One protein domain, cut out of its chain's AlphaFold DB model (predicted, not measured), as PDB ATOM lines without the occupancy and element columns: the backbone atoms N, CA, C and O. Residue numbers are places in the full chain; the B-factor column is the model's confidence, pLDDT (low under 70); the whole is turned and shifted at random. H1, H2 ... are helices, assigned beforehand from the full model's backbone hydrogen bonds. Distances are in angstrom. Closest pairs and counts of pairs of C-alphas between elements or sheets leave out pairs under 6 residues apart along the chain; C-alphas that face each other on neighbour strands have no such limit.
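What this domain is: This is residues 19 to 152 and 162 to 208 of the 210 residues of an uncharacterized protein of Spirochaeta africana (strain ATCC 700263 / DSM 8902 / Z-7692) (UniProt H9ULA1). A long rod is built round one very long helix, H5, with H1 along it and H6 along residues 134 to 152 of it, in a loose three-helix up-and-down bundle, each helix running against the one before it. At the other end of H5, the short helices H2, H3 and H4 gather as a small head, and H7 crosses H5 at a steep angle and reaches H2. The printed part has 181 residues with seven named helices, H1 to H7 in chain order, and no named strand; the class is all helix. The whole is loose, with a radius of gyration of the C-alphas of 22.3 A, and spans 76 by 34 by 31 A.

Where its parts are: H1, residues 19 to 48, begins at C-alpha 19 at (212.662, 141.288, 145.603) and is 43.7 A long from first to last C-alpha. H2 is residues 63 to 79, 24.6 A long. H3, residues 88 to 97, and H4, residues 102 to 109, are shorter. H5, residues 114 to 152, is the longest helix at 57.0 A and begins at C-alpha 114 at (248.088, 192.194, 148.144). H6, residues 162 to 185, is 34.6 A long. H7, residues 188 to 207, is 28.7 A long and ends at C-alpha 207 at (248.913, 177.911, 164.628).

How they stand to each other: H5 is the hub, touching the six other helices. H1 touches it at a shallow tilt of 16 degrees, opposite ways, with the C-alphas of Ala 25 and Ser 147 closest at 5.1 A. H6 touches residues 134 to 152 of H5 alone, at 18 degrees and opposite ways; the closest C-alphas, of Val 148 and Leu 171, are 6.4 A apart. H1 and H6 are close but not clearly touching, with the C-alphas of Phe 29 and Gln 174 closest at 7.6 A. Residues 193 to 197 of H7 touch H5 at a steep tilt of 64 degrees, Leu 127 and Ile 197 having the closest C-alphas at 6.7 A. Residues 199 to 207 of H7 touch H2, with the C-alphas of Arg 67 and Ile 203 closest at 6.2 A. Residues 65 to 69 of H2 touch H5, with the C-alphas of Tyr 69 and Tyr 117 closest at 6.9 A. H3 only just touches H5, with 3 pairs of C-alphas within 8 A, the closest those of Pro 88 and Ser 118 at 6.0 A. H4 touches H5 with the C-alphas of Gln 103 and Phe 114 closest at 5.6 A, and touches H3 with those of Ala 92 and Leu 102 closest at 5.5 A. In all seven helices every O i to N i+4 pair is within hydrogen-bond range.

The domain as a whole: The two C-alphas farthest apart, of Arg 108 and Glu 162, are 76.3 A apart. Residues 153 to 161 are not printed, and C-alphas 152 and 162 are 16.7 A apart across this cut. The link from H1 to H2, residues 49 to 62, is long. The mean pLDDT of the printed part is 83.7, with residues 19 to 22 and 39 to 57 under 70.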
ATOM      1  N   CYS A  19     212.729 140.217 146.601       58.31
ATOM      2  CA  CYS A  19     212.662 141.288 145.603       58.31
ATOM      3  C   CYS A  19     212.587 142.698 146.200       58.31
ATOM      4  O   CYS A  19     213.035 143.638 145.549       58.31
ATOM      5  N   SER A  20     212.027 142.881 147.404       63.91
ATOM      6  CA  SER A  20     211.944 144.221 148.006       63.91
ATOM      7  C   SER A  20     213.324 144.753 148.393       63.91
ATOM      8  O   SER A  20     213.626 145.904 148.115       63.91
ATOM      9  N   ARG A  21     214.187 143.895 148.951       67.00
ATOM     10  CA  ARG A  21     215.550 144.264 149.360       67.00
ATOM     11  C   ARG A  21     216.483 144.468 148.174       67.00
ATOM     12  O   ARG A  21     217.269 145.406 148.192       67.00
ATOM     13  N   ILE A  22     216.356 143.629 147.142       69.56
ATOM     14  CA  ILE A  22     217.094 143.812 145.882       69.56
ATOM     15  C   ILE A  22     216.744 145.171 145.272       69.56
ATOM     16  O   ILE A  22     217.627 145.946 144.924       69.56
ATOM     17  N   ARG A  23     215.449 145.504 145.224       74.94
ATOM     18  CA  ARG A  23     214.973 146.777 144.678       74.94
ATOM     19  C   ARG A  23     215.417 147.985 145.502       74.94
ATOM     20  O   ARG A  23     215.843 148.971 144.922       74.94
ATOM     21  N   GLU A  24     215.354 147.896 146.829       75.81
ATOM     22  CA  GLU A  24     215.841 148.949 147.731       75.81
ATOM     23  C   GLU A  24     217.346 149.210 147.550       75.81
ATOM     24  O   GLU A  24     217.757 150.367 147.489       75.81
ATOM     25  N   ALA A  25     218.160 148.158 147.418       75.50
ATOM     26  CA  ALA A  25     219.591 148.296 147.151       75.50
ATOM     27  C   ALA A  25     219.857 148.887 145.754       75.50
ATOM     28  O   ALA A  25     220.645 149.817 145.615       75.50
ATOM     29  N   SER A  26     219.138 148.418 144.731       79.12
ATOM     30  CA  SER A  26     219.216 148.947 143.362       79.12
ATOM     31  C   SER A  26     218.883 150.443 143.286       79.12
ATOM     32  O   SER A  26     219.613 151.223 142.672       79.12
ATOM     33  N   ASP A  27     217.812 150.866 143.966       81.56
ATOM     34  CA  ASP A  27     217.412 152.272 144.039       81.56
ATOM     35  C   ASP A  27     218.480 153.106 144.775       81.56
ATOM     36  O   ASP A  27     218.888 154.153 144.271       81.56
ATOM     37  N   ALA A  28     219.009 152.610 145.901       78.06
ATOM     38  CA  ALA A  28     220.084 153.277 146.640       78.06
ATOM     39  C   ALA A  28     221.369 153.430 145.807       78.06
ATOM     40  O   ALA A  28     221.986 154.496 145.808       78.06
ATOM     41  N   PHE A  29     221.752 152.395 145.057       82.75
ATOM     42  CA  PHE A  29     222.893 152.439 144.147       82.75
ATOM     43  C   PHE A  29     222.688 153.470 143.032       82.75
ATOM     44  O   PHE A  29     223.583 154.270 142.756       82.75
ATOM     45  N   ARG A  30     221.513 153.472 142.389       83.38
ATOM     46  CA  ARG A  30     221.220 154.399 141.290       83.38
ATOM     47  C   ARG A  30     221.251 155.846 141.763       83.38
ATOM     48  O   ARG A  30     221.801 156.699 141.068       83.38
ATOM     49  N   ASP A  31     220.674 156.110 142.928       81.12
ATOM     50  CA  ASP A  31     220.671 157.442 143.516       81.12
ATOM     51  C   ASP A  31     222.108 157.869 143.851       81.12
ATOM     52  O   ASP A  31     222.545 158.932 143.409       81.12
ATOM     53  N   ALA A  32     222.888 157.010 144.520       75.81
ATOM     54  CA  ALA A  32     224.294 157.282 144.818       75.81
ATOM     55  C   ALA A  32     225.112 157.569 143.546       75.81
ATOM     56  O   ALA A  32     225.829 158.567 143.496       75.81
ATOM     57  N   SER A  33     224.943 156.770 142.488       77.94
ATOM     58  CA  SER A  33     225.627 156.965 141.203       77.94
ATOM     59  C   SER A  33     225.332 158.335 140.584       77.94
ATOM     60  O   SER A  33     226.253 159.001 140.115       77.94
ATOM     61  N   GLN A  34     224.075 158.790 140.603       80.56
ATOM     62  CA  GLN A  34     223.714 160.110 140.064       80.56
ATOM     63  C   GLN A  34     224.372 161.249 140.849       80.56
ATOM     64  O   GLN A  34     224.788 162.252 140.264       80.56
ATOM     65  N   TYR A  35     224.489 161.100 142.169       76.12
ATOM     66  CA  TYR A  35     225.177 162.080 143.003       76.12
ATOM     67  C   TYR A  35     226.695 162.055 142.814       76.12
ATOM     68  O   TYR A  35     227.307 163.121 142.854       76.12
ATOM     69  N   VAL A  36     227.305 160.888 142.567       76.19
ATOM     70  CA  VAL A  36     228.745 160.781 142.265       76.19
ATOM     71  C   VAL A  36     229.064 161.561 140.992       76.19
ATOM     72  O   VAL A  36     229.988 162.375 140.977       76.19
ATOM     73  N   ASP A  37     228.255 161.389 139.947       74.44
ATOM     74  CA  ASP A  37     228.420 162.125 138.691       74.44
ATOM     75  C   ASP A  37     228.232 163.637 138.876       74.44
ATOM     76  O   ASP A  37     228.987 164.437 138.320       74.44
ATOM     77  N   ALA A  38     227.278 164.047 139.716       74.38
ATOM     78  CA  ALA A  38     227.092 165.452 140.061       74.38
ATOM     79  C   ALA A  38     228.286 166.022 140.850       74.38
ATOM     80  O   ALA A  38     228.755 167.115 140.532       74.38
ATOM     81  N   ALA A  39     228.808 165.289 141.839       68.00
ATOM     82  CA  ALA A  39     229.971 165.692 142.629       68.00
ATOM     83  C   ALA A  39     231.222 165.853 141.751       68.00
ATOM     84  O   ALA A  39     231.987 166.803 141.923       68.00
ATOM     85  N   ARG A  40     231.390 164.989 140.746       69.19
ATOM     86  CA  ARG A  40     232.455 165.103 139.736       69.19
ATOM     87  C   ARG A  40     232.277 166.302 138.828       69.19
ATOM     88  O   ARG A  40     233.231 167.042 138.607       69.19
ATOM     89  N   GLY A  41     231.057 166.508 138.330       68.56
ATOM     90  CA  GLY A  41     230.717 167.690 137.549       68.56
ATOM     91  C   GLY A  41     231.042 168.963 138.324       68.56
ATOM     92  O   GLY A  41     231.659 169.865 137.773       68.56
ATOM     93  N   MET A  42     230.732 169.002 139.623       68.44
ATOM     94  CA  MET A  42     231.121 170.105 140.500       68.44
ATOM     95  C   MET A  42     232.636 170.223 140.665       68.44
ATOM     96  O   MET A  42     233.143 171.332 140.558       68.44
ATOM     97  N   ALA A  43     233.369 169.128 140.893       64.94
ATOM     98  CA  ALA A  43     234.828 169.160 141.025       64.94
ATOM     99  C   ALA A  43     235.497 169.764 139.776       64.94
ATOM    100  O   ALA A  43     236.252 170.729 139.890       64.94
ATOM    101  N   GLN A  44     235.122 169.287 138.585       66.75
ATOM    102  CA  GLN A  44     235.599 169.824 137.304       66.75
ATOM    103  C   GLN A  44     235.157 171.277 137.091       66.75
ATOM    104  O   GLN A  44     235.924 172.122 136.641       66.75
ATOM    105  N   GLN A  45     233.911 171.611 137.436       66.38
ATOM    106  CA  GLN A  45     233.414 172.972 137.274       66.38
ATOM    107  C   GLN A  45     234.112 173.946 138.235       66.38
ATOM    108  O   GLN A  45     234.361 175.086 137.855       66.38
ATOM    109  N   MET A  46     234.472 173.520 139.447       62.06
ATOM    110  CA  MET A  46     235.209 174.336 140.417       62.06
ATOM    111  C   MET A  46     236.635 174.645 139.960       62.06
ATOM    112  O   MET A  46     237.105 175.757 140.193       62.06
ATOM    113  N   GLU A  47     237.279 173.732 139.231       61.09
ATOM    114  CA  GLU A  47     238.547 174.015 138.544       61.09
ATOM    115  C   GLU A  47     238.388 175.131 137.497       61.09
ATOM    116  O   GLU A  47     239.291 175.944 137.317       61.09
ATOM    117  N   THR A  48     237.211 175.233 136.863       60.56
ATOM    118  CA  THR A  48     236.911 176.259 135.843       60.56
ATOM    119  C   THR A  48     236.295 177.563 136.382       60.56
ATOM    120  O   THR A  48     236.378 178.594 135.718       60.56
ATOM    121  N   MET A  49     235.659 177.558 137.563       51.00
ATOM    122  CA  MET A  49     234.815 178.663 138.066       51.00
ATOM    123  C   MET A  49     235.511 179.649 139.009       51.00
ATOM    124  O   MET A  49     234.867 180.581 139.487       51.00
ATOM    125  N   ALA A  50     236.815 179.525 139.246       51.56
ATOM    126  CA  ALA A  50     237.534 180.453 140.120       51.56
ATOM    127  C   ALA A  50     237.566 181.917 139.618       51.56
ATOM    128  O   ALA A  50     237.990 182.798 140.358       51.56
ATOM    129  N   GLY A  51     237.125 182.211 138.388       45.75
ATOM    130  CA  GLY A  51     237.058 183.587 137.874       45.75
ATOM    131  C   GLY A  51     238.424 184.221 137.579       45.75
ATOM    132  O   GLY A  51     238.488 185.409 137.267       45.75
ATOM    133  N   PHE A  52     239.499 183.434 137.639       51.03
ATOM    134  CA  PHE A  52     240.818 183.782 137.116       51.03
ATOM    135  C   PHE A  52     240.840 183.463 135.621       51.03
ATOM    136  O   PHE A  52     240.293 182.444 135.201       51.03
ATOM    137  N   GLN A  53     241.424 184.353 134.813       46.19
ATOM    138  CA  GLN A  53     241.547 184.132 133.366       46.19
ATOM    139  C   GLN A  53     242.442 182.922 133.051       46.19
ATOM    140  O   GLN A  53     242.209 182.293 132.026       46.19
ATOM    141  N   ASP A  54     243.348 182.554 133.970       54.00
ATOM    142  CA  ASP A  54     244.078 181.287 133.981       54.00
ATOM    143  C   ASP A  54     244.327 180.787 135.429       54.00
ATOM    144  O   ASP A  54     244.861 181.529 136.257       54.00
ATOM    145  N   PRO A  55     243.977 179.531 135.780       52.69
ATOM    146  CA  PRO A  55     244.305 178.910 137.074       52.69
ATOM    147  C   PRO A  55     245.811 178.768 137.346       52.69
ATOM    148  O   PRO A  55     246.201 178.552 138.499       52.69
ATOM    149  N   GLU A  56     246.636 178.857 136.297       58.34
ATOM    150  CA  GLU A  56     248.103 178.797 136.351       58.34
ATOM    151  C   GLU A  56     248.736 180.069 136.940       58.34
ATOM    152  O   GLU A  56     249.862 180.010 137.429       58.34
ATOM    153  N   ASP A  57     248.005 181.191 136.972       66.56
ATOM    154  CA  ASP A  57     248.484 182.452 137.558       66.56
ATOM    155  C   ASP A  57     248.350 182.488 139.091       66.56
ATOM    156  O   ASP A  57     248.877 183.385 139.754       66.56
ATOM    157  N   LEU A  58     247.637 181.525 139.686       75.44
ATOM    158  CA  LEU A  58     247.519 181.438 141.138       75.44
ATOM    159  C   LEU A  58     248.818 180.900 141.752       75.44
ATOM    160  O   LEU A  58     249.364 179.908 141.263       75.44
ATOM    161  N   PRO A  59     249.277 181.471 142.881       81.56
ATOM    162  CA  PRO A  59     250.469 180.979 143.549       81.56
ATOM    163  C   PRO A  59     250.287 179.516 143.975       81.56
ATOM    164  O   PRO A  59     249.241 179.121 144.502       81.56
ATOM    165  N   GLU A  60     251.330 178.710 143.779       86.50
ATOM    166  CA  GLU A  60     251.381 177.347 144.305       86.50
ATOM    167  C   GLU A  60     251.307 177.378 145.837       86.50
ATOM    168  O   GLU A  60     251.994 178.171 146.482       86.50
ATOM    169  N   LEU A  61     250.495 176.509 146.444       91.38
ATOM    170  CA  LEU A  61     250.445 176.391 147.900       91.38
ATOM    171  C   LEU A  61     251.660 175.612 148.403       91.38
ATOM    172  O   LEU A  61     251.812 174.422 148.136       91.38
ATOM    173  N   THR A  62     252.495 176.280 149.190       94.06
ATOM    174  CA  THR A  62     253.654 175.693 149.865       94.06
ATOM    175  C   THR A  62     253.487 175.827 151.373       94.06
ATOM    176  O   THR A  62     252.782 176.709 151.862       94.06
ATOM    177  N   GLU A  63     254.176 174.994 152.153       95.31
ATOM    178  CA  GLU A  63     254.076 175.091 153.614       95.31
ATOM    179  C   GLU A  63     254.489 176.486 154.113       95.31
ATOM    180  O   GLU A  63     253.853 177.061 154.998       95.31
ATOM    181  N   GLN A  64     255.527 177.061 153.500       95.50
ATOM    182  CA  GLN A  64     256.041 178.376 153.864       95.50
ATOM    183  C   GLN A  64     255.029 179.490 153.581       95.50
ATOM    184  O   GLN A  64     254.798 180.322 154.460       95.50
ATOM    185  N   ASN A  65     254.431 179.532 152.385       95.25
ATOM    186  CA  ASN A  65     253.522 180.628 152.046       95.25
ATOM    187  C   ASN A  65     252.168 180.506 152.753       95.25
ATOM    188  O   ASN A  65     251.647 181.527 153.189       95.25
ATOM    189  N   VAL A  66     251.660 179.292 152.984       96.06
ATOM    190  CA  VAL A  66     250.432 179.067 153.754       96.06
ATOM    191  C   VAL A  66     250.647 179.452 155.215       96.06
ATOM    192  O   VAL A  66     249.823 180.156 155.799       96.06
ATOM    193  N   ARG A  67     251.781 179.062 155.814       96.88
ATOM    194  CA  ARG A  67     252.119 179.457 157.188       96.88
ATOM    195  C   ARG A  67     252.283 180.967 157.314       96.88
ATOM    196  O   ARG A  67     251.764 181.551 158.267       96.88
ATOM    197  N   ASN A  68     252.977 181.600 156.365       96.19
ATOM    198  CA  ASN A  68     253.108 183.053 156.340       96.19
ATOM    199  C   ASN A  68     251.732 183.715 156.198       96.19
ATOM    200  O   ASN A  68     251.403 184.578 157.000       96.19
ATOM    201  N   TYR A  69     250.902 183.258 155.257       96.38
ATOM    202  CA  TYR A  69     249.543 183.756 155.058       96.38
ATOM    203  C   TYR A  69     248.742 183.741 156.365       96.38
ATOM    204  O   TYR A  69     248.361 184.808 156.838       96.38
ATOM    205  N   TYR A  70     248.584 182.576 157.006       96.31
ATOM    206  CA  TYR A  70     247.813 182.441 158.249       96.31
ATOM    207  C   TYR A  70     248.368 183.275 159.412       96.31
ATOM    208  O   TYR A  70     247.608 183.897 160.155       96.31
ATOM    209  N   THR A  71     249.694 183.348 159.542       96.19
ATOM    210  CA  THR A  71     250.344 184.188 160.561       96.19
ATOM    211  C   THR A  71     250.013 185.667 160.347       96.19
ATOM    212  O   THR A  71     249.669 186.386 161.286       96.19
ATOM    213  N   GLN A  72     250.096 186.128 159.100       96.38
ATOM    214  CA  GLN A  72     249.890 187.527 158.747       96.38
ATOM    215  C   GLN A  72     248.413 187.918 158.816       96.38
ATOM    216  O   GLN A  72     248.109 188.988 159.339       96.38
ATOM    217  N   ILE A  73     247.483 187.061 158.375       94.81
ATOM    218  CA  ILE A  73     246.051 187.362 158.510       94.81
ATOM    219  C   ILE A  73     245.598 187.367 159.972       94.81
ATOM    220  O   ILE A  73     244.785 188.210 160.326       94.81
ATOM    221  N   THR A  74     246.185 186.540 160.846       94.38
ATOM    222  CA  THR A  74     245.905 186.586 162.294       94.38
ATOM    223  C   THR A  74     246.306 187.942 162.877       94.38
ATOM    224  O   THR A  74     245.517 188.593 163.556       94.38
ATOM    225  N   LYS A  75     247.502 188.435 162.531       95.00
ATOM    226  CA  LYS A  75     247.965 189.775 162.923       95.00
ATOM    227  C   LYS A  75     247.067 190.887 162.368       95.00
ATOM    228  O   LYS A  75     246.787 191.862 163.061       95.00
ATOM    229  N   LEU A  76     246.626 190.768 161.116       95.06
ATOM    230  CA  LEU A  76     245.695 191.722 160.512       95.06
ATOM    231  C   LEU A  76     244.340 191.714 161.236       95.06
ATOM    232  O   LEU A  76     243.817 192.789 161.524       95.06
ATOM    233  N   GLN A  77     243.827 190.535 161.595       94.06
ATOM    234  CA  GLN A  77     242.588 190.352 162.353       94.06
ATOM    235  C   GLN A  77     242.667 190.983 163.749       94.06
ATOM    236  O   GLN A  77     241.704 191.587 164.208       94.06
ATOM    237  N   GLU A  78     243.817 190.898 164.424       94.50
ATOM    238  CA  GLU A  78     244.032 191.567 165.716       94.50
ATOM    239  C   GLU A  78     243.979 193.100 165.601       94.50
ATOM    240  O   GLU A  78     243.479 193.779 166.499       94.50
ATOM    241  N   LEU A  79     244.488 193.654 164.496       95.38
ATOM    242  CA  LEU A  79     244.511 195.100 164.242       95.38
ATOM    243  C   LEU A  79     243.173 195.639 163.719       95.38
ATOM    244  O   LEU A  79     242.821 196.787 163.995       95.38
ATOM    245  N   HIS A  80     242.447 194.822 162.960       94.50
ATOM    246  CA  HIS A  80     241.188 195.159 162.304       94.50
ATOM    247  C   HIS A  80     240.160 194.040 162.545       94.50
ATOM    248  O   HIS A  80     239.842 193.282 161.628       94.50
ATOM    249  N   PRO A  81     239.641 193.909 163.781       94.06
ATOM    250  CA  PRO A  81     238.784 192.787 164.173       94.06
ATOM    251  C   PRO A  81     237.413 192.780 163.487       94.06
ATOM    252  O   PRO A  81     236.690 191.792 163.581       94.06
ATOM    253  N   ASP A  82     237.039 193.875 162.830       93.06
ATOM    254  CA  ASP A  82     235.812 194.042 162.056       93.06
ATOM    255  C   ASP A  82     235.909 193.514 160.615       93.06
ATOM    256  O   ASP A  82     234.881 193.403 159.942       93.06
ATOM    257  N   LEU A  83     237.115 193.188 160.144       92.81
ATOM    258  CA  LEU A  83     237.366 192.682 158.795       92.81
ATOM    259  C   LEU A  83     237.624 191.174 158.827       92.81
ATOM    260  O   LEU A  83     238.341 190.705 159.696       92.81
ATOM    261  N   ASP A  84     237.075 190.420 157.878       92.31
ATOM    262  CA  ASP A  84     237.299 188.978 157.715       92.31
ATOM    263  C   ASP A  84     238.412 188.722 156.694       92.31
ATOM    264  O   ASP A  84     238.171 188.624 155.487       92.31
ATOM    265  N   PHE A  85     239.654 188.638 157.174       92.81
ATOM    266  CA  PHE A  85     240.812 188.498 156.291       92.81
ATOM    267  C   PHE A  85     240.938 187.123 155.628       92.81
ATOM    268  O   PHE A  85     241.703 187.016 154.667       92.81
ATOM    269  N   GLU A  86     240.197 186.100 156.064       88.44
ATOM    270  CA  GLU A  86     240.200 184.794 155.390       88.44
ATOM    271  C   GLU A  86     239.514 184.865 154.018       88.44
ATOM    272  O   GLU A  86     239.866 184.103 153.115       88.44
ATOM    273  N   ASN A  87     238.613 185.837 153.819       84.06
ATOM    274  CA  ASN A  87     237.917 186.060 152.556       84.06
ATOM    275  C   ASN A  87     238.160 187.484 151.997       84.06
ATOM    276  O   ASN A  87     237.482 188.434 152.395       84.06
ATOM    277  N   PRO A  88     239.051 187.653 150.997       82.25
ATOM    278  CA  PRO A  88     239.408 188.940 150.404       82.25
ATOM    279  C   PRO A  88     238.225 189.748 149.890       82.25
ATOM    280  O   PRO A  88     238.243 190.975 149.971       82.25
ATOM    281  N   SER A  89     237.191 189.086 149.365       79.31
ATOM    282  CA  SER A  89     236.007 189.768 148.840       79.31
ATOM    283  C   SER A  89     235.145 190.327 149.974       79.31
ATOM    284  O   SER A  89     234.676 191.464 149.894       79.31
ATOM    285  N   VAL A  90     234.991 189.564 151.060       87.56
ATOM    286  CA  VAL A  90     234.282 190.004 152.269       87.56
ATOM    287  C   VAL A  90     235.070 191.107 152.979       87.56
ATOM    288  O   VAL A  90     234.507 192.179 153.213       87.56
ATOM    289  N   ALA A  91     236.373 190.919 153.214       89.50
ATOM    290  CA  ALA A  91     237.246 191.949 153.776       89.50
ATOM    291  C   ALA A  91     237.241 193.237 152.944       89.50
ATOM    292  O   ALA A  91     237.219 194.332 153.505       89.50
ATOM    293  N   ALA A  92     237.247 193.144 151.608       85.00
ATOM    294  CA  ALA A  92     237.258 194.322 150.743       85.00
ATOM    295  C   ALA A  92     235.952 195.108 150.866       85.00
ATOM    296  O   ALA A  92     235.975 196.339 150.950       85.00
ATOM    297  N   MET A  93     234.821 194.401 150.921       85.75
ATOM    298  CA  MET A  93     233.511 195.002 151.143       85.75
ATOM    299  C   MET A  93     233.429 195.675 152.519       85.75
ATOM    300  O   MET A  93     233.039 196.839 152.598       85.75
ATOM    301  N   GLN A  94     233.838 194.986 153.589       91.62
ATOM    302  CA  GLN A  94     233.823 195.526 154.953       91.62
ATOM    303  C   GLN A  94     234.750 196.741 155.090       91.62
ATOM    304  O   GLN A  94     234.334 197.783 155.596       91.62
ATOM    305  N   ALA A  95     235.971 196.660 154.551       90.50
ATOM    306  CA  ALA A  95     236.903 197.782 154.527       90.50
ATOM    307  C   ALA A  95     236.297 198.977 153.781       90.50
ATOM    308  O   ALA A  95     236.319 200.094 154.295       90.50
ATOM    309  N   GLY A  96     235.688 198.740 152.613       87.94
ATOM    310  CA  GLY A  96     235.014 199.775 151.832       87.94
ATOM    311  C   GLY A  96     233.858 200.443 152.584       87.94
ATOM    312  O   GLY A  96     233.741 201.668 152.553       87.94
ATOM    313  N   MET A  97     233.048 199.671 153.314       92.00
ATOM    314  CA  MET A  97     231.969 200.199 154.164       92.00
ATOM    315  C   MET A  97     232.495 201.072 155.311       92.00
ATOM    316  O   MET A  97     231.853 202.058 155.673       92.00
ATOM    317  N   SER A  98     233.681 200.756 155.829       91.19
ATOM    318  CA  SER A  98     234.386 201.540 156.851       91.19
ATOM    319  C   SER A  98     235.225 202.693 156.273       91.19
ATOM    320  O   SER A  98     235.935 203.372 157.015       91.19
ATOM    321  N   GLY A  99     235.166 202.943 154.957       92.81
ATOM    322  CA  GLY A  99     235.949 203.990 154.286       92.81
ATOM    323  C   GLY A  99     237.453 203.696 154.205       92.81
ATOM    324  O   GLY A  99     238.255 204.610 154.013       92.81
ATOM    325  N   LEU A 100     237.841 202.433 154.369       93.88
ATOM    326  CA  LEU A 100     239.212 201.945 154.324       93.88
ATOM    327  C   LEU A 100     239.522 201.281 152.975       93.88
ATOM    328  O   LEU A 100     238.639 200.938 152.192       93.88
ATOM    329  N   ASN A 101     240.811 201.075 152.705       93.62
ATOM    330  CA  ASN A 101     241.288 200.374 151.518       93.62
ATOM    331  C   ASN A 101     242.027 199.095 151.934       93.62
ATOM    332  O   ASN A 101     243.087 199.173 152.557       93.62
ATOM    333  N   LEU A 102     241.483 197.927 151.573       91.44
ATOM    334  CA  LEU A 102     242.041 196.631 151.970       91.44
ATOM    335  C   LEU A 102     243.486 196.437 151.492       91.44
ATOM    336  O   LEU A 102     244.332 196.008 152.270       91.44
ATOM    337  N   GLN A 103     243.795 196.807 150.246       92.38
ATOM    338  CA  GLN A 103     245.152 196.701 149.705       92.38
ATOM    339  C   GLN A 103     246.156 197.491 150.554       92.38
ATOM    340  O   GLN A 103     247.237 196.987 150.859       92.38
ATOM    341  N   GLN A 104     245.802 198.705 150.983       94.19
ATOM    342  CA  GLN A 104     246.651 199.499 151.873       94.19
ATOM    343  C   GLN A 104     246.779 198.880 153.265       94.19
ATOM    344  O   GLN A 104     247.866 198.926 153.834       94.19
ATOM    345  N   ILE A 105     245.702 198.310 153.814       94.81
ATOM    346  CA  ILE A 105     245.742 197.626 155.112       94.81
ATOM    347  C   ILE A 105     246.718 196.450 155.057       94.81
ATOM    348  O   ILE A 105     247.626 196.383 155.884       94.81
ATOM    349  N   VAL A 106     246.563 195.569 154.065       94.25
ATOM    350  CA  VAL A 106     247.404 194.376 153.892       94.25
ATOM    351  C   VAL A 106     248.865 194.782 153.707       94.25
ATOM    352  O   VAL A 106     249.717 194.379 154.492       94.25
ATOM    353  N   THR A 107     249.155 195.654 152.740       93.62
ATOM    354  CA  THR A 107     250.543 196.015 152.389       93.62
ATOM    355  C   THR A 107     251.278 196.831 153.456       93.62
ATOM    356  O   THR A 107     252.505 196.856 153.454       93.62
ATOM    357  N   ARG A 108     250.569 197.533 154.353       94.44
ATOM    358  CA  ARG A 108     251.199 198.328 155.425       94.44
ATOM    359  C   ARG A 108     251.347 197.579 156.740       94.44
ATOM    360  O   ARG A 108     252.266 197.886 157.494       94.44
ATOM    361  N   ASN A 109     250.427 196.668 157.045       94.56
ATOM    362  CA  ASN A 109     250.350 196.034 158.362       94.56
ATOM    363  C   ASN A 109     250.808 194.568 158.359       94.56
ATOM    364  O   ASN A 109     250.972 193.978 159.431       94.56
ATOM    365  N   SER A 110     251.070 193.997 157.184       94.69
ATOM    366  CA  SER A 110     251.586 192.640 157.020       94.69
ATOM    367  C   SER A 110     252.820 192.599 156.126       94.69
ATOM    368  O   SER A 110     253.111 193.554 155.410       94.69
ATOM    369  N   ASP A 111     253.506 191.460 156.146       94.25
ATOM    370  CA  ASP A 111     254.604 191.166 155.221       94.25
ATOM    371  C   ASP A 111     254.109 190.548 153.896       94.25
ATOM    372  O   ASP A 111     254.907 190.026 153.118       94.25
ATOM    373  N   LEU A 112     252.795 190.566 153.635       92.94
ATOM    374  CA  LEU A 112     252.202 190.080 152.388       92.94
ATOM    375  C   LEU A 112     252.072 191.210 151.365       92.94
ATOM    376  O   LEU A 112     251.637 192.324 151.680       92.94
ATOM    377  N   SER A 113     252.345 190.892 150.098       92.00
ATOM    378  CA  SER A 113     251.791 191.680 149.002       92.00
ATOM    379  C   SER A 113     250.277 191.437 148.909       92.00
ATOM    380  O   SER A 113     249.759 190.407 149.345       92.00
ATOM    381  N   PHE A 114     249.530 192.390 148.344       89.50
ATOM    382  CA  PHE A 114     248.088 192.194 148.144       89.50
ATOM    383  C   PHE A 114     247.784 191.079 147.130       89.50
ATOM    384  O   PHE A 114     246.763 190.401 147.237       89.50
ATOM    385  N   GLU A 115     248.688 190.873 146.174       88.00
ATOM    386  CA  GLU A 115     248.625 189.784 145.202       88.00
ATOM    387  C   GLU A 115     248.791 188.424 145.890       88.00
ATOM    388  O   GLU A 115     247.916 187.578 145.752       88.00
ATOM    389  N   ASP A 116     249.812 188.252 146.739       90.38
ATOM    390  CA  ASP A 116     249.991 187.017 147.518       90.38
ATOM    391  C   ASP A 116     248.791 186.752 148.430       90.38
ATOM    392  O   ASP A 116     248.286 185.634 148.500       90.38
ATOM    393  N   TYR A 117     248.301 187.789 149.116       91.12
ATOM    394  CA  TYR A 117     247.134 187.693 149.989       91.12
ATOM    395  C   TYR A 117     245.888 187.193 149.240       91.12
ATOM    396  O   TYR A 117     245.229 186.249 149.681       91.12
ATOM    397  N   SER A 118     245.567 187.816 148.104       87.50
ATOM    398  CA  SER A 118     244.376 187.478 147.318       87.50
ATOM    399  C   SER A 118     244.521 186.149 146.571       87.50
ATOM    400  O   SER A 118     243.579 185.353 146.556       87.50
ATOM    401  N   GLY A 119     245.701 185.870 146.015       87.38
ATOM    402  CA  GLY A 119     246.008 184.635 145.301       87.38
ATOM    403  C   GLY A 119     245.995 183.410 146.213       87.38
ATOM    404  O   GLY A 119     245.289 182.442 145.924       87.38
ATOM    405  N   ILE A 120     246.700 183.461 147.353       91.50
ATOM    406  CA  ILE A 120     246.729 182.350 148.319       91.50
ATOM    407  C   ILE A 120     245.330 182.100 148.877       91.50
ATOM    408  O   ILE A 120     244.881 180.956 148.881       91.50
ATOM    409  N   SER A 121     244.610 183.146 149.296       88.31
ATOM    410  CA  SER A 121     243.250 182.986 149.820       88.31
ATOM    411  C   SER A 121     242.304 182.353 148.798       88.31
ATOM    412  O   SER A 121     241.573 181.419 149.125       88.31
ATOM    413  N   THR A 122     242.362 182.786 147.535       84.44
ATOM    414  CA  THR A 122     241.545 182.168 146.484       84.44
ATOM    415  C   THR A 122     241.905 180.695 146.313       84.44
ATOM    416  O   THR A 122     241.018 179.844 146.272       84.44
ATOM    417  N   LYS A 123     243.198 180.362 146.252       85.62
ATOM    418  CA  LYS A 123     243.636 178.972 146.101       85.62
ATOM    419  C   LYS A 123     243.198 178.108 147.289       85.62
ATOM    420  O   LYS A 123     242.758 176.982 147.080       85.62
ATOM    421  N   LEU A 124     243.232 178.647 148.510       88.06
ATOM    422  CA  LEU A 124     242.690 177.995 149.706       88.06
ATOM    423  C   LEU A 124     241.171 177.791 149.615       88.06
ATOM    424  O   LEU A 124     240.684 176.719 149.959       88.06
ATOM    425  N   MET A 125     240.420 178.771 149.107       82.94
ATOM    426  CA  MET A 125     238.973 178.644 148.906       82.94
ATOM    427  C   MET A 125     238.634 177.542 147.893       82.94
ATOM    428  O   MET A 125     237.761 176.716 148.161       82.94
ATOM    429  N   ILE A 126     239.344 177.493 146.761       80.56
ATOM    430  CA  ILE A 126     239.210 176.415 145.766       80.56
ATOM    431  C   ILE A 126     239.489 175.065 146.428       80.56
ATOM    432  O   ILE A 126     238.717 174.127 146.261       80.56
ATOM    433  N   LEU A 127     240.555 174.983 147.225       83.25
ATOM    434  CA  LEU A 127     240.959 173.761 147.906       83.25
ATOM    435  C   LEU A 127     239.911 173.274 148.922       83.25
ATOM    436  O   LEU A 127     239.624 172.080 148.990       83.25
ATOM    437  N   VAL A 128     239.296 174.182 149.687       80.50
ATOM    438  CA  VAL A 128     238.184 173.855 150.599       80.50
ATOM    439  C   VAL A 128     236.979 173.334 149.816       80.50
ATOM    440  O   VAL A 128     236.365 172.340 150.206       80.50
ATOM    441  N   ALA A 129     236.659 173.969 148.689       77.56
ATOM    442  CA  ALA A 129     235.548 173.554 147.846       77.56
ATOM    443  C   ALA A 129     235.799 172.165 147.214       77.56
ATOM    444  O   ALA A 129     234.918 171.303 147.237       77.56
ATOM    445  N   GLN A 130     237.030 171.901 146.764       76.56
ATOM    446  CA  GLN A 130     237.482 170.577 146.325       76.56
ATOM    447  C   GLN A 130     237.387 169.541 147.453       76.56
ATOM    448  O   GLN A 130     236.855 168.456 147.238       76.56
ATOM    449  N   SER A 131     237.815 169.884 148.673       78.69
ATOM    450  CA  SER A 131     237.704 168.996 149.838       78.69
ATOM    451  C   SER A 131     236.263 168.572 150.113       78.69
ATOM    452  O   SER A 131     236.025 167.412 150.447       78.69
ATOM    453  N   ALA A 132     235.305 169.493 149.986       75.69
ATOM    454  CA  ALA A 132     233.889 169.189 150.174       75.69
ATOM    455  C   ALA A 132     233.373 168.230 149.091       75.69
ATOM    456  O   ALA A 132     232.724 167.235 149.413       75.69
ATOM    457  N   ALA A 133     233.724 168.475 147.824       75.69
ATOM    458  CA  ALA A 133     233.385 167.574 146.723       75.69
ATOM    459  C   ALA A 133     233.994 166.173 146.900       75.69
ATOM    460  O   ALA A 133     233.313 165.177 146.661       75.69
ATOM    461  N   PHE A 134     235.244 166.078 147.364       76.94
ATOM    462  CA  PHE A 134     235.894 164.791 147.621       76.94
ATOM    463  C   PHE A 134     235.241 164.030 148.768       76.94
ATOM    464  O   PHE A 134     234.958 162.848 148.609       76.94
ATOM    465  N   GLY A 135     234.949 164.702 149.886       78.38
ATOM    466  CA  GLY A 135     234.268 164.073 151.019       78.38
ATOM    467  C   GLY A 135     232.899 163.516 150.629       78.38
ATOM    468  O   GLY A 135     232.576 162.383 150.977       78.38
ATOM    469  N   MET A 136     232.136 164.267 149.828       80.12
ATOM    470  CA  MET A 136     230.877 163.778 149.262       80.12
ATOM    471  C   MET A 136     231.103 162.577 148.340       80.12
ATOM    472  O   MET A 136     230.396 161.585 148.452       80.12
ATOM    473  N   SER A 137     232.092 162.635 147.442       81.44
ATOM    474  CA  SER A 137     232.378 161.521 146.533       81.44
ATOM    475  C   SER A 137     232.751 160.238 147.282       81.44
ATOM    476  O   SER A 137     232.267 159.173 146.909       81.44
ATOM    477  N   ASP A 138     233.576 160.325 148.327       84.81
ATOM    478  CA  ASP A 138     233.987 159.168 149.130       84.81
ATOM    479  C   ASP A 138     232.791 158.557 149.887       84.81
ATOM    480  O   ASP A 138     232.622 157.337 149.901       84.81
ATOM    481  N   GLU A 139     231.917 159.388 150.468       84.75
ATOM    482  CA  GLU A 139     230.695 158.929 151.145       84.75
ATOM    483  C   GLU A 139     229.745 158.206 150.179       84.75
ATOM    484  O   GLU A 139     229.217 157.134 150.489       84.75
ATOM    485  N   LEU A 140     229.556 158.762 148.979       84.62
ATOM    486  CA  LEU A 140     228.690 158.177 147.959       84.62
ATOM    487  C   LEU A 140     229.243 156.845 147.424       84.62
ATOM    488  O   LEU A 140     228.471 155.901 147.250       84.62
ATOM    489  N   ILE A 141     230.562 156.735 147.221       89.38
ATOM    490  CA  ILE A 141     231.214 155.462 146.871       89.38
ATOM    491  C   ILE A 141     230.983 154.431 147.985       89.38
ATOM    492  O   ILE A 141     230.602 153.298 147.693       89.38
ATOM    493  N   GLY A 142     231.109 154.831 149.255       88.19
ATOM    494  CA  GLY A 142     230.815 153.961 150.397       88.19
ATOM    495  C   GLY A 142     229.366 153.452 150.421       88.19
ATOM    496  O   GLY A 142     229.119 152.286 150.730       88.19
ATOM    497  N   MET A 143     228.391 154.278 150.025       84.50
ATOM    498  CA  MET A 143     227.000 153.825 149.871       84.50
ATOM    499  C   MET A 143     226.830 152.817 148.728       84.50
ATOM    500  O   MET A 143     226.084 151.847 148.877       84.50
ATOM    501  N   MET A 144     227.533 152.998 147.605       87.12
ATOM    502  CA  MET A 144     227.523 152.025 146.506       87.12
ATOM    503  C   MET A 144     228.115 150.677 146.951       87.12
ATOM    504  O   MET A 144     227.542 149.628 146.664       87.12
ATOM    505  N   GLU A 145     229.212 150.685 147.714       89.94
ATOM    506  CA  GLU A 145     229.803 149.476 148.309       89.94
ATOM    507  C   GLU A 145     228.849 148.781 149.289       89.94
ATOM    508  O   GLU A 145     228.717 147.550 149.294       89.94
ATOM    509  N   GLN A 146     228.140 149.564 150.106       86.56
ATOM    510  CA  GLN A 146     227.135 149.041 151.023       86.56
ATOM    511  C   GLN A 146     225.952 148.414 150.271       86.56
ATOM    512  O   GLN A 146     225.427 147.390 150.719       86.56
ATOM    513  N   SER A 147     225.550 148.980 149.129       85.12
ATOM    514  CA  SER A 147     224.533 148.387 148.252       85.12
ATOM    515  C   SER A 147     224.976 147.020 147.728       85.12
ATOM    516  O   SER A 147     224.246 146.041 147.894       85.12
ATOM    517  N   VAL A 148     226.201 146.919 147.197       88.94
ATOM    518  CA  VAL A 148     226.778 145.642 146.738       88.94
ATOM    519  C   VAL A 148     226.779 144.617 147.870       88.94
ATOM    520  O   VAL A 148     226.265 143.515 147.708       88.94
ATOM    521  N   THR A 149     227.266 145.004 149.051       87.50
ATOM    522  CA  THR A 149     227.297 144.127 150.233       87.50
ATOM    523  C   THR A 149     225.892 143.667 150.639       87.50
ATOM    524  O   THR A 149     225.689 142.525 151.048       87.50
ATOM    525  N   SER A 150     224.896 144.549 150.520       84.12
ATOM    526  CA  SER A 150     223.501 144.234 150.844       84.12
ATOM    527  C   SER A 150     222.896 143.235 149.858       84.12
ATOM    528  O   SER A 150     222.165 142.342 150.287       84.12
ATOM    529  N   LEU A 151     223.223 143.351 148.567       82.81
ATOM    530  CA  LEU A 151     222.810 142.411 147.522       82.81
ATOM    531  C   LEU A 151     223.506 141.052 147.647       82.81
ATOM    532  O   LEU A 151     222.854 140.024 147.512       82.81
ATOM    533  N   GLU A 152     224.802 141.029 147.968       85.50
ATOM    534  CA  GLU A 152     225.548 139.791 148.239       85.50
ATOM    535  C   GLU A 152     224.999 139.032 149.456       85.50
ATOM    536  O   GLU A 152     225.085 137.808 149.526       85.50
ATOM    537  N   GLU A 162     216.470 132.048 136.479       84.00
ATOM    538  CA  GLU A 162     216.449 133.327 135.754       84.00
ATOM    539  C   GLU A 162     216.674 134.513 136.707       84.00
ATOM    540  O   GLU A 162     217.478 135.393 136.424       84.00
ATOM    541  N   GLN A 163     216.048 134.498 137.888       79.88
ATOM    542  CA  GLN A 163     216.211 135.551 138.897       79.88
ATOM    543  C   GLN A 163     217.606 135.561 139.532       79.88
ATOM    544  O   GLN A 163     218.112 136.621 139.893       79.88
ATOM    545  N   ARG A 164     218.241 134.392 139.679       82.94
ATOM    546  CA  ARG A 164     219.638 134.308 140.133       82.94
ATOM    547  C   ARG A 164     220.600 134.866 139.095       82.94
ATOM    548  O   ARG A 164     221.569 135.522 139.462       82.94
ATOM    549  N   GLU A 165     220.337 134.618 137.815       86.81
ATOM    550  CA  GLU A 165     221.133 135.182 136.726       86.81
ATOM    551  C   GLU A 165     220.986 136.709 136.660       86.81
ATOM    552  O   GLU A 165     221.994 137.405 136.566       86.81
ATOM    553  N   GLU A 166     219.765 137.241 136.802       83.12
ATOM    554  CA  GLU A 166     219.517 138.688 136.896       83.12
ATOM    555  C   GLU A 166     220.246 139.324 138.092       83.12
ATOM    556  O   GLU A 166     220.954 140.317 137.918       83.12
ATOM    557  N   LEU A 167     220.146 138.723 139.285       84.69
ATOM    558  CA  LEU A 167     220.839 139.202 140.486       84.69
ATOM    559  C   LEU A 167     222.362 139.209 140.303       84.69
ATOM    560  O   LEU A 167     223.031 140.165 140.696       84.69
ATOM    561  N   GLN A 168     222.917 138.161 139.691       88.69
ATOM    562  CA  GLN A 168     224.352 138.072 139.431       88.69
ATOM    563  C   GLN A 168     224.814 139.147 138.438       88.69
ATOM    564  O   GLN A 168     225.838 139.787 138.665       88.69
ATOM    565  N   GLN A 169     224.051 139.384 137.366       87.25
ATOM    566  CA  GLN A 169     224.359 140.446 136.408       87.25
ATOM    567  C   GLN A 169     224.300 141.834 137.059       87.25
ATOM    568  O   GLN A 169     225.163 142.669 136.789       87.25
ATOM    569  N   GLU A 170     223.320 142.078 137.929       83.75
ATOM    570  CA  GLU A 170     223.202 143.338 138.663       83.75
ATOM    571  C   GLU A 170     224.376 143.545 139.633       83.75
ATOM    572  O   GLU A 170     224.983 144.617 139.647       83.75
ATOM    573  N   LEU A 171     224.766 142.507 140.379       88.00
ATOM    574  CA  LEU A 171     225.945 142.535 141.250       88.00
ATOM    575  C   LEU A 171     227.229 142.852 140.481       88.00
ATOM    576  O   LEU A 171     228.029 143.677 140.926       88.00
ATOM    577  N   ASP A 172     227.431 142.228 139.322       90.44
ATOM    578  CA  ASP A 172     228.625 142.456 138.510       90.44
ATOM    579  C   ASP A 172     228.652 143.880 137.929       90.44
ATOM    580  O   ASP A 172     229.703 144.527 137.947       90.44
ATOM    581  N   GLN A 173     227.501 144.416 137.507       87.88
ATOM    582  CA  GLN A 173     227.379 145.813 137.073       87.88
ATOM    583  C   GLN A 173     227.686 146.798 138.208       87.88
ATOM    584  O   GLN A 173     228.465 147.734 138.011       87.88
ATOM    585  N   GLN A 174     227.128 146.584 139.404       87.50
ATOM    586  CA  GLN A 174     227.376 147.465 140.549       87.50
ATOM    587  C   GLN A 174     228.842 147.413 141.000       87.50
ATOM    588  O   GLN A 174     229.449 148.459 141.232       87.50
ATOM    589  N   ARG A 175     229.457 146.222 141.047       91.81
ATOM    590  CA  ARG A 175     230.891 146.065 141.355       91.81
ATOM    591  C   ARG A 175     231.777 146.772 140.334       91.81
ATOM    592  O   ARG A 175     232.740 147.435 140.718       91.81
ATOM    593  N   GLN A 176     231.460 146.653 139.045       91.12
ATOM    594  CA  GLN A 176     232.206 147.339 137.992       91.12
ATOM    595  C   GLN A 176     232.121 148.862 138.154       91.12
ATOM    596  O   GLN A 176     233.140 149.543 138.053       91.12
ATOM    597  N   ALA A 177     230.934 149.389 138.445       86.25
ATOM    598  CA  ALA A 177     230.732 150.815 138.659       86.25
ATOM    599  C   ALA A 177     231.451 151.331 139.914       86.25
ATOM    600  O   ALA A 177     232.070 152.388 139.856       86.25
ATOM    601  N   VAL A 178     231.446 150.576 141.019       90.62
ATOM    602  CA  VAL A 178     232.238 150.900 142.221       90.62
ATOM    603  C   VAL A 178     233.733 150.940 141.895       90.62
ATOM    604  O   VAL A 178     234.422 151.889 142.260       90.62
ATOM    605  N   ALA A 179     234.248 149.947 141.164       89.81
ATOM    606  CA  ALA A 179     235.657 149.904 140.772       89.81
ATOM    607  C   ALA A 179     236.045 151.078 139.857       89.81
ATOM    608  O   ALA A 179     237.116 151.674 140.012       89.81
ATOM    609  N   GLN A 180     235.164 151.440 138.922       86.31
ATOM    610  CA  GLN A 180     235.336 152.627 138.092       86.31
ATOM    611  C   GLN A 180     235.308 153.899 138.948       86.31
ATOM    612  O   GLN A 180     236.169 154.762 138.779       86.31
ATOM    613  N   ALA A 181     234.391 153.977 139.916       85.50
ATOM    614  CA  ALA A 181     234.268 155.123 140.798       85.50
ATOM    615  C   ALA A 181     235.529 155.361 141.637       85.50
ATOM    616  O   ALA A 181     235.996 156.496 141.698       85.50
ATOM    617  N   HIS A 182     236.128 154.292 142.170       85.25
ATOM    618  CA  HIS A 182     237.428 154.323 142.856       85.25
ATOM    619  C   HIS A 182     238.584 154.745 141.955       85.25
ATOM    620  O   HIS A 182     239.453 155.515 142.360       85.25
ATOM    621  N   THR A 183     238.613 154.236 140.722       83.38
ATOM    622  CA  THR A 183     239.669 154.586 139.762       83.38
ATOM    623  C   THR A 183     239.628 156.074 139.432       83.38
ATOM    624  O   THR A 183     240.658 156.739 139.373       83.38
ATOM    625  N   GLU A 184     238.425 156.606 139.246       76.75
ATOM    626  CA  GLU A 184     238.196 158.009 138.912       76.75
ATOM    627  C   GLU A 184     238.316 158.939 140.131       76.75
ATOM    628  O   GLU A 184     238.594 160.120 139.950       76.75
ATOM    629  N   SER A 185     238.150 158.436 141.361       75.44
ATOM    630  CA  SER A 185     238.397 159.203 142.592       75.44
ATOM    631  C   SER A 185     239.866 159.190 143.044       75.44
ATOM    632  O   SER A 185     240.263 159.998 143.882       75.44
ATOM    633  N   SER A 186     240.688 158.309 142.466       73.56
ATOM    634  CA  SER A 186     242.118 158.152 142.773       73.56
ATOM    635  C   SER A 186     243.006 158.722 141.660       73.56
ATOM    636  O   SER A 186     243.926 158.063 141.172       73.56
ATOM    637  N   THR A 187     242.710 159.941 141.201       74.38
ATOM    638  CA  THR A 187     243.546 160.617 140.195       74.38
ATOM    639  C   THR A 187     244.747 161.319 140.844       74.38
ATOM    640  O   THR A 187     244.660 161.757 141.994       74.38
ATOM    641  N   PRO A 188     245.873 161.498 140.118       77.19
ATOM    642  CA  PRO A 188     247.033 162.232 140.631       77.19
ATOM    643  C   PRO A 188     246.712 163.650 141.122       77.19
ATOM    644  O   PRO A 188     247.305 164.104 142.103       77.19
ATOM    645  N   ASP A 189     245.769 164.327 140.464       73.69
ATOM    646  CA  ASP A 189     245.341 165.683 140.812       73.69
ATOM    647  C   ASP A 189     244.548 165.700 142.123       73.69
ATOM    648  O   ASP A 189     244.802 166.534 142.997       73.69
ATOM    649  N   MET A 190     243.661 164.722 142.327       74.56
ATOM    650  CA  MET A 190     242.938 164.551 143.591       74.56
ATOM    651  C   MET A 190     243.885 164.209 144.741       74.56
ATOM    652  O   MET A 190     243.776 164.784 145.823       74.56
ATOM    653  N   ASP A 191     244.864 163.337 144.505       81.38
ATOM    654  CA  ASP A 191     245.902 163.027 145.488       81.38
ATOM    655  C   ASP A 191     246.749 164.259 145.836       81.38
ATOM    656  O   ASP A 191     247.138 164.454 146.992       81.38
ATOM    657  N   ALA A 192     247.053 165.110 144.852       82.75
ATOM    658  CA  ALA A 192     247.760 166.365 145.082       82.75
ATOM    659  C   ALA A 192     246.923 167.340 145.920       82.75
ATOM    660  O   ALA A 192     247.437 167.895 146.893       82.75
ATOM    661  N   ALA A 193     245.637 167.489 145.603       80.69
ATOM    662  CA  ALA A 193     244.716 168.320 146.366       80.69
ATOM    663  C   ALA A 193     244.533 167.801 147.805       80.69
ATOM    664  O   ALA A 193     244.631 168.585 148.747       80.69
ATOM    665  N   ARG A 194     244.390 166.482 148.015       84.12
ATOM    666  CA  ARG A 194     244.350 165.862 149.357       84.12
ATOM    667  C   ARG A 194     245.590 166.209 150.181       84.12
ATOM    668  O   ARG A 194     245.461 166.685 151.307       84.12
ATOM    669  N   ARG A 195     246.790 166.074 149.603       89.56
ATOM    670  CA  ARG A 195     248.045 166.462 150.278       89.56
ATOM    671  C   ARG A 195     248.090 167.951 150.628       89.56
ATOM    672  O   ARG A 195     248.584 168.311 151.696       89.56
ATOM    673  N   GLN A 196     247.587 168.820 149.750       90.75
ATOM    674  CA  GLN A 196     247.498 170.252 150.040       90.75
ATOM    675  C   GLN A 196     246.509 170.536 151.178       90.75
ATOM    676  O   GLN A 196     246.835 171.325 152.065       90.75
ATOM    677  N   ILE A 197     245.349 169.869 151.211       90.44
ATOM    678  CA  ILE A 197     244.359 169.996 152.296       90.44
ATOM    679  C   ILE A 197     244.986 169.583 153.627       90.44
ATOM    680  O   ILE A 197     244.922 170.335 154.597       90.44
ATOM    681  N   GLU A 198     245.645 168.424 153.672       92.25
ATOM    682  CA  GLU A 198     246.328 167.933 154.873       92.25
ATOM    683  C   GLU A 198     247.400 168.910 155.365       92.25
ATOM    684  O   GLU A 198     247.486 169.190 156.562       92.25
ATOM    685  N   MET A 199     248.199 169.468 154.449       95.56
ATOM    686  CA  MET A 199     249.191 170.493 154.774       95.56
ATOM    687  C   MET A 199     248.530 171.739 155.379       95.56
ATOM    688  O   MET A 199     248.970 172.213 156.425       95.56
ATOM    689  N   VAL A 200     247.474 172.261 154.749       94.00
ATOM    690  CA  VAL A 200     246.750 173.452 155.219       94.00
ATOM    691  C   VAL A 200     246.142 173.209 156.600       94.00
ATOM    692  O   VAL A 200     246.340 174.019 157.504       94.00
ATOM    693  N   MET A 201     245.458 172.080 156.792       92.12
ATOM    694  CA  MET A 201     244.836 171.714 158.067       92.12
ATOM    695  C   MET A 201     245.871 171.548 159.178       92.12
ATOM    696  O   MET A 201     245.670 172.059 160.281       92.12
ATOM    697  N   ARG A 202     247.010 170.908 158.883       95.44
ATOM    698  CA  ARG A 202     248.134 170.794 159.821       95.44
ATOM    699  C   ARG A 202     248.641 172.170 160.247       95.44
ATOM    700  O   ARG A 202     248.787 172.414 161.440       95.44
ATOM    701  N   ILE A 203     248.876 173.079 159.299       96.00
ATOM    702  CA  ILE A 203     249.353 174.438 159.600       96.00
ATOM    703  C   ILE A 203     248.331 175.200 160.451       96.00
ATOM    704  O   ILE A 203     248.723 175.806 161.448       96.00
ATOM    705  N   ARG A 204     247.036 175.157 160.103       93.12
ATOM    706  CA  ARG A 204     245.974 175.800 160.901       93.12
ATOM    707  C   ARG A 204     245.983 175.272 162.338       93.12
ATOM    708  O   ARG A 204     246.014 176.066 163.274       93.12
ATOM    709  N   GLN A 205     246.075 173.952 162.515       94.25
ATOM    710  CA  GLN A 205     246.145 173.318 163.832       94.25
ATOM    711  C   GLN A 205     247.392 173.736 164.628       94.25
ATOM    712  O   GLN A 205     247.280 174.067 165.807       94.25
ATOM    713  N   GLU A 206     248.573 173.742 164.005       94.50
ATOM    714  CA  GLU A 206     249.826 174.171 164.642       94.50
ATOM    715  C   GLU A 206     249.795 175.642 165.079       94.50
ATOM    716  O   GLU A 206     250.399 175.995 166.092       94.50
ATOM    717  N   LEU A 207     249.091 176.490 164.327       93.06
ATOM    718  CA  LEU A 207     248.913 177.911 164.628       93.06
ATOM    719  C   LEU A 207     247.723 178.190 165.563       93.06
ATOM    720  O   LEU A 207     247.529 179.333 165.966       93.06
ATOM    721  N   GLY A 208     246.941 177.172 165.936       90.81
ATOM    722  CA  GLY A 208     245.770 177.325 166.806       90.81
ATOM    723  C   GLY A 208     244.563 177.995 166.139       90.81
ATOM    724  O   GLY A 208     243.712 178.541 166.840       90.81
TER     725      GLY A 208